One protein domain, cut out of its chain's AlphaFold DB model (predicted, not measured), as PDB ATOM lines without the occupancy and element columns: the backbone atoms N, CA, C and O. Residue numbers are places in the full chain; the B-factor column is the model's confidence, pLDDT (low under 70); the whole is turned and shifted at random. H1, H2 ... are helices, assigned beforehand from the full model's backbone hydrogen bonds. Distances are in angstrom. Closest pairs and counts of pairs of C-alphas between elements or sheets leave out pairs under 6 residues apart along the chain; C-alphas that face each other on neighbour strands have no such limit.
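This is residues 144 to 196 of the 196 residues of the protein "Biotin sulfoxide reductase" of Klebsiella pneumoniae (UniProt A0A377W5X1). There is little regular structure here: a loose, elongated run of loops with one short helix toward each end, H1 and H2, joined by residues 167 to 178, which pass through the middle. Residues 180 to 186 stick out at the H2 end. The printed part has 53 residues with two named helices, H1 then H2, and no named strand; the class is all helix, though the helices hold only 10 residues. It is loose, with a radius of gyration of the C-alphas of 12.5 A and spans of 35 by 22 by 20 A.

Residues 144 to 161 have no named element, starting at C-alpha 144 (-36.503, -21.113, 38.155). H1, residues 162 to 166, is 6.0 A long and begins at C-alpha 162 (-35.457, 6.618, 28.247). H2, residues 179 to 183, is 6.1 A long and ends at C-alpha 183 (-31.957, -13.228, 52.101). Residues 184 to 196 follow.

H1 and H2 are apart. In both, every O i to N i+4 pair is within hydrogen-bond range.

The two C-alphas farthest apart, those of Gln 157 and Ala 184, are 34.8 A apart. The link from H1 to H2, 12 residues, is long. The printed part has no cut. Residues 194 to 196, ending at the chain's last residue, have pLDDT under 70.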
ATOM      1  N   HIS A 144     -35.937 -21.099  39.498       94.50
ATOM      2  CA  HIS A 144     -36.503 -21.113  38.155       94.50
ATOM      3  C   HIS A 144     -36.620 -19.681  37.617       94.50
ATOM      4  O   HIS A 144     -37.317 -18.848  38.199       94.50
ATOM      5  N   LEU A 145     -35.950 -19.388  36.500       94.56
ATOM      6  CA  LEU A 145     -36.009 -18.076  35.862       94.56
ATOM      7  C   LEU A 145     -37.247 -17.964  34.965       94.56
ATOM      8  O   LEU A 145     -37.359 -18.658  33.958       94.56
ATOM      9  N   LEU A 146     -38.139 -17.028  35.288       95.12
ATOM     10  CA  LEU A 146     -39.264 -16.661  34.429       95.12
ATOM     11  C   LEU A 146     -38.900 -15.439  33.577       95.12
ATOM     12  O   LEU A 146     -38.876 -14.313  34.072       95.12
ATOM     13  N   SER A 147     -38.650 -15.648  32.284       94.31
ATOM     14  CA  SER A 147     -38.327 -14.589  31.316       94.31
ATOM     15  C   SER A 147     -39.575 -14.119  30.558       94.31
ATOM     16  O   SER A 147     -39.717 -14.341  29.353       94.31
ATOM     17  N   SER A 148     -40.524 -13.522  31.279       93.62
ATOM     18  CA  SER A 148     -41.763 -13.001  30.692       93.62
ATOM     19  C   SER A 148     -41.522 -11.754  29.830       93.62
ATOM     20  O   SER A 148     -40.446 -11.152  29.841       93.62
ATOM     21  N   GLN A 149     -42.533 -11.362  29.045       94.44
ATOM     22  CA  GLN A 149     -42.424 -10.175  28.198       94.44
ATOM     23  C   GLN A 149     -42.216  -8.907  29.046       94.44
ATOM     24  O   GLN A 149     -42.912  -8.711  30.049       94.44
ATOM     25  N   PRO A 150     -41.277  -8.031  28.651       92.88
ATOM     26  CA  PRO A 150     -40.973  -6.827  29.408       92.88
ATOM     27  C   PRO A 150     -42.119  -5.813  29.333       92.88
ATOM     28  O   PRO A 150     -42.778  -5.664  28.311       92.88
ATOM     29  N   ARG A 151     -42.331  -5.066  30.422       92.31
ATOM     30  CA  ARG A 151     -43.399  -4.052  30.516       92.31
ATOM     31  C   ARG A 151     -43.069  -2.722  29.839       92.31
ATOM     32  O   ARG A 151     -43.976  -2.008  29.435       92.31
ATOM     33  N   ALA A 152     -41.788  -2.363  29.780       94.88
ATOM     34  CA  ALA A 152     -41.325  -1.022  29.407       94.88
ATOM     35  C   ALA A 152     -40.688  -0.952  28.008       94.88
ATOM     36  O   ALA A 152     -40.098   0.067  27.648       94.88
ATOM     37  N   ARG A 153     -40.761  -2.045  27.241       94.38
ATOM     38  CA  ARG A 153     -40.185  -2.175  25.899       94.38
ATOM     39  C   ARG A 153     -40.923  -3.255  25.108       94.38
ATOM     40  O   ARG A 153     -41.594  -4.095  25.703       94.38
ATOM     41  N   LEU A 154     -40.787  -3.251  23.786       95.50
ATOM     42  CA  LEU A 154     -41.374  -4.275  22.917       95.50
ATOM     43  C   LEU A 154     -40.286  -5.283  22.539       95.50
ATOM     44  O   LEU A 154     -39.492  -5.039  21.634       95.50
ATOM     45  N   HIS A 155     -40.228  -6.409  23.249       94.00
ATOM     46  CA  HIS A 155     -39.098  -7.343  23.166       94.00
ATOM     47  C   HIS A 155     -37.762  -6.616  23.424       94.00
ATOM     48  O   HIS A 155     -37.537  -6.147  24.539       94.00
ATOM     49  N   SER A 156     -36.884  -6.512  22.423       94.75
ATOM     50  CA  SER A 156     -35.641  -5.730  22.473       94.75
ATOM     51  C   SER A 156     -35.800  -4.293  21.961       94.75
ATOM     52  O   SER A 156     -34.949  -3.443  22.232       94.75
ATOM     53  N   GLN A 157     -36.876  -3.994  21.228       96.94
ATOM     54  CA  GLN A 157     -37.119  -2.660  20.687       96.94
ATOM     55  C   GLN A 157     -37.332  -1.675  21.833       96.94
ATOM     56  O   GLN A 157     -38.064  -1.969  22.773       96.94
ATOM     57  N   TYR A 158     -36.720  -0.495  21.723       95.69
ATOM     58  CA  TYR A 158     -36.736   0.571  22.734       95.69
ATOM     59  C   TYR A 158     -35.928   0.311  24.016       95.69
ATOM     60  O   TYR A 158     -35.990   1.137  24.924       95.69
ATOM     61  N   ASP A 159     -35.108  -0.745  24.102       96.19
ATOM     62  CA  ASP A 159     -34.291  -1.003  25.304       96.19
ATOM     63  C   ASP A 159     -33.287   0.128  25.633       96.19
ATOM     64  O   ASP A 159     -32.960   0.395  26.794       96.19
ATOM     65  N   HIS A 160     -32.828   0.849  24.606       94.31
ATOM     66  CA  HIS A 160     -31.975   2.033  24.749       94.31
ATOM     67  C   HIS A 160     -32.766   3.322  25.045       94.31
ATOM     68  O   HIS A 160     -32.173   4.346  25.392       94.31
ATOM     69  N   GLY A 161     -34.095   3.287  24.908       95.81
ATOM     70  CA  GLY A 161     -34.983   4.419  25.139       95.81
ATOM     71  C   GLY A 161     -35.057   4.808  26.614       95.81
ATOM     72  O   GLY A 161     -34.827   3.995  27.509       95.81
ATOM     73  N   SER A 162     -35.398   6.068  26.884       96.56
ATOM     74  CA  SER A 162     -35.457   6.618  28.247       96.56
ATOM     75  C   SER A 162     -36.398   5.835  29.166       96.56
ATOM     76  O   SER A 162     -36.039   5.575  30.310       96.56
ATOM     77  N   VAL A 163     -37.556   5.406  28.654       96.12
ATOM     78  CA  VAL A 163     -38.559   4.634  29.406       96.12
ATOM     79  C   VAL A 163     -37.995   3.291  29.870       96.12
ATOM     80  O   VAL A 163     -38.067   2.980  31.057       96.12
ATOM     81  N   SER A 164     -37.370   2.520  28.975       96.06
ATOM     82  CA  SER A 164     -36.753   1.244  29.350       96.06
ATOM     83  C   SER A 164     -35.520   1.440  30.228       96.06
ATOM     84  O   SER A 164     -35.319   0.693  31.179       96.06
ATOM     85  N   ARG A 165     -34.696   2.462  29.972       96.06
ATOM     86  CA  ARG A 165     -33.529   2.761  30.815       96.06
ATOM     87  C   ARG A 165     -33.911   3.155  32.240       96.06
ATOM     88  O   ARG A 165     -33.158   2.837  33.154       96.06
ATOM     89  N   ALA A 166     -35.056   3.806  32.433       95.81
ATOM     90  CA  ALA A 166     -35.545   4.199  33.752       95.81
ATOM     91  C   ALA A 166     -35.907   3.001  34.647       95.81
ATOM     92  O   ALA A 166     -35.910   3.143  35.864       95.81
ATOM     93  N   THR A 167     -36.169   1.819  34.076       94.06
ATOM     94  CA  THR A 167     -36.444   0.604  34.861       94.06
ATOM     95  C   THR A 167     -35.181  -0.148  35.277       94.06
ATOM     96  O   THR A 167     -35.273  -1.133  36.005       94.06
ATOM     97  N   LYS A 168     -34.002   0.261  34.792       93.56
ATOM     98  CA  LYS A 168     -32.741  -0.449  35.022       93.56
ATOM     99  C   LYS A 168     -32.139  -0.073  36.373       93.56
ATOM    100  O   LYS A 168     -32.065   1.100  36.730       93.56
ATOM    101  N   ILE A 169     -31.613  -1.063  37.085       93.62
ATOM    102  CA  ILE A 169     -30.875  -0.868  38.337       93.62
ATOM    103  C   ILE A 169     -29.399  -0.719  37.974       93.62
ATOM    104  O   ILE A 169     -28.797  -1.648  37.443       93.62
ATOM    105  N   GLN A 170     -28.824   0.470  38.185       92.06
ATOM    106  CA  GLN A 170     -27.430   0.777  37.814       92.06
ATOM    107  C   GLN A 170     -27.095   0.429  36.343       92.06
ATOM    108  O   GLN A 170     -25.999  -0.020  36.013       92.06
ATOM    109  N   GLY A 171     -28.062   0.603  35.433       92.00
ATOM    110  CA  GLY A 171     -27.896   0.276  34.012       92.00
ATOM    111  C   GLY A 171     -27.963  -1.221  33.674       92.00
ATOM    112  O   GLY A 171     -27.586  -1.606  32.564       92.00
ATOM    113  N   ARG A 172     -28.436  -2.063  34.600       93.31
ATOM    114  CA  ARG A 172     -28.678  -3.500  34.412       93.31
ATOM    115  C   ARG A 172     -30.159  -3.839  34.503       93.31
ATOM    116  O   ARG A 172     -30.937  -3.117  35.128       93.31
ATOM    117  N   GLU A 173     -30.541  -4.916  33.829       93.75
ATOM    118  CA  GLU A 173     -31.919  -5.396  33.843       93.75
ATOM    119  C   GLU A 173     -32.305  -5.839  35.264       93.75
ATOM    120  O   GLU A 173     -31.526  -6.552  35.900       93.75
ATOM    121  N   PRO A 174     -33.467  -5.414  35.789       93.06
ATOM    122  CA  PRO A 174     -33.899  -5.831  37.113       93.06
ATOM    123  C   PRO A 174     -34.266  -7.320  37.128       93.06
ATOM    124  O   PRO A 174     -35.011  -7.798  36.272       93.06
ATOM    125  N   LEU A 175     -33.799  -8.032  38.153       93.19
ATOM    126  CA  LEU A 175     -34.252  -9.379  38.481       93.19
ATOM    127  C   LEU A 175     -35.172  -9.313  39.698       93.19
ATOM    128  O   LEU A 175     -34.816  -8.750  40.733       93.19
ATOM    129  N   TRP A 176     -36.356  -9.906  39.572       92.81
ATOM    130  CA  TRP A 176     -37.320 -10.010  40.663       92.81
ATOM    131  C   TRP A 176     -37.137 -11.352  41.367       92.81
ATOM    132  O   TRP A 176     -37.164 -12.400  40.726       92.81
ATOM    133  N   MET A 177     -36.949 -11.316  42.684       94.62
ATOM    134  CA  MET A 177     -36.717 -12.495  43.519       94.62
ATOM    135  C   MET A 177     -37.579 -12.410  44.779       94.62
ATOM    136  O   MET A 177     -37.814 -11.323  45.305       94.62
ATOM    137  N   HIS A 178     -38.050 -13.556  45.271       96.56
ATOM    138  CA  HIS A 178     -38.760 -13.608  46.544       96.56
ATOM    139  C   HIS A 178     -37.825 -13.182  47.701       96.56
ATOM    140  O   HIS A 178     -36.663 -13.597  47.712       96.56
ATOM    141  N   PRO A 179     -38.289 -12.408  48.705       95.94
ATOM    142  CA  PRO A 179     -37.421 -11.897  49.772       95.94
ATOM    143  C   PRO A 179     -36.630 -12.978  50.520       95.94
ATOM    144  O   PRO A 179     -35.450 -12.787  50.798       95.94
ATOM    145  N   SER A 180     -37.243 -14.135  50.796       97.06
ATOM    146  CA  SER A 180     -36.557 -15.250  51.468       97.06
ATOM    147  C   SER A 180     -35.410 -15.834  50.637       97.06
ATOM    148  O   SER A 180     -34.380 -16.204  51.195       97.06
ATOM    149  N   ASP A 181     -35.563 -15.894  49.311       95.62
ATOM    150  CA  ASP A 181     -34.518 -16.393  48.410       95.62
ATOM    151  C   ASP A 181     -33.353 -15.416  48.291       95.62
ATOM    152  O   ASP A 181     -32.200 -15.850  48.212       95.62
ATOM    153  N   ALA A 182     -33.660 -14.115  48.307       95.06
ATOM    154  CA  ALA A 182     -32.663 -13.054  48.318       95.06
ATOM    155  C   ALA A 182     -31.876 -13.065  49.635       95.06
ATOM    156  O   ALA A 182     -30.646 -13.075  49.615       95.06
ATOM    157  N   GLN A 183     -32.572 -13.163  50.774       95.50
ATOM    158  CA  GLN A 183     -31.957 -13.228  52.101       95.50
ATOM    159  C   GLN A 183     -31.029 -14.439  52.250       95.50
ATOM    160  O   GLN A 183     -29.917 -14.286  52.742       95.50
ATOM    161  N   ALA A 184     -31.446 -15.625  51.795       95.81
ATOM    162  CA  ALA A 184     -30.623 -16.837  51.850       95.81
ATOM    163  C   ALA A 184     -29.318 -16.747  51.032       95.81
ATOM    164  O   ALA A 184     -28.455 -17.612  51.158       95.81
ATOM    165  N   ARG A 185     -29.191 -15.727  50.176       94.06
ATOM    166  CA  ARG A 185     -28.050 -15.481  49.285       94.06
ATOM    167  C   ARG A 185     -27.362 -14.140  49.557       94.06
ATOM    168  O   ARG A 185     -26.569 -13.700  48.733       94.06
ATOM    169  N   ASP A 186     -27.695 -13.478  50.667       95.12
ATOM    170  CA  ASP A 186     -27.198 -12.144  51.036       95.12
ATOM    171  C   ASP A 186     -27.429 -11.056  49.962       95.12
ATOM    172  O   ASP A 186     -26.721 -10.047  49.900       95.12
ATOM    173  N   ILE A 187     -28.462 -11.222  49.127       94.31
ATOM    174  CA  ILE A 187     -28.846 -10.265  48.085       94.31
ATOM    175  C   ILE A 187     -29.769  -9.207  48.686       94.31
ATOM    176  O   ILE A 187     -30.779  -9.514  49.321       94.31
ATOM    177  N   ARG A 188     -29.442  -7.935  48.446       93.00
ATOM    178  CA  ARG A 188     -30.243  -6.777  48.873       93.00
ATOM    179  C   ARG A 188     -30.813  -6.036  47.672       93.00
ATOM    180  O   ARG A 188     -30.271  -6.125  46.571       93.00
ATOM    181  N   GLU A 189     -31.863  -5.257  47.889       92.88
ATOM    182  CA  GLU A 189     -32.393  -4.365  46.858       92.88
ATOM    183  C   GLU A 189     -31.293  -3.449  46.296       92.88
ATOM    184  O   GLU A 189     -30.441  -2.948  47.031       92.88
ATOM    185  N   GLY A 190     -31.277  -3.279  44.973       90.44
ATOM    186  CA  GLY A 190     -30.264  -2.480  44.282       90.44
ATOM    187  C   GLY A 190     -28.904  -3.165  44.094       90.44
ATOM    188  O   GLY A 190     -28.035  -2.580  43.443       90.44
ATOM    189  N   SER A 191     -28.713  -4.382  44.623       89.94
ATOM    190  CA  SER A 191     -27.493  -5.164  44.394       89.94
ATOM    191  C   SER A 191     -27.342  -5.492  42.913       89.94
ATOM    192  O   SER A 191     -28.309  -5.846  42.239       89.94
ATOM    193  N   VAL A 192     -26.109  -5.405  42.417       85.75
ATOM    194  CA  VAL A 192     -25.747  -5.840  41.067       85.75
ATOM    195  C   VAL A 192     -24.912  -7.101  41.212       85.75
ATOM    196  O   VAL A 192     -23.898  -7.092  41.905       85.75
ATOM    197  N   GLY A 193     -25.360  -8.182  40.584       75.69
ATOM    198  CA  GLY A 193     -24.656  -9.458  40.551       75.69
ATOM    199  C   GLY A 193     -24.533  -9.982  39.126       75.69
ATOM    200  O   GLY A 193     -25.201  -9.494  38.212       75.69
ATOM    201  N   GLU A 194     -23.686 -10.987  38.952       67.62
ATOM    202  CA  GLU A 194     -23.559 -11.754  37.715       67.62
ATOM    203  C   GLU A 194     -24.223 -13.120  37.910       67.62
ATOM    204  O   GLU A 194     -24.138 -13.714  38.986       67.62
ATOM    205  N   SER A 195     -24.911 -13.613  36.880       57.09
ATOM    206  CA  SER A 195     -25.346 -15.009  36.851       57.09
ATOM    207  C   SER A 195     -24.123 -15.859  36.509       57.09
ATOM    208  O   SER A 195     -23.649 -15.778  35.378       57.09
ATOM    209  N   LEU A 196     -23.598 -16.616  37.478       47.38
ATOM    210  CA  LEU A 196     -22.583 -17.653  37.234       47.38
ATOM    211  C   LEU A 196     -23.216 -18.908  36.623       47.38
ATOM    212  O   LEU A 196     -24.360 -19.234  37.018       47.38
TER     213      LEU A 196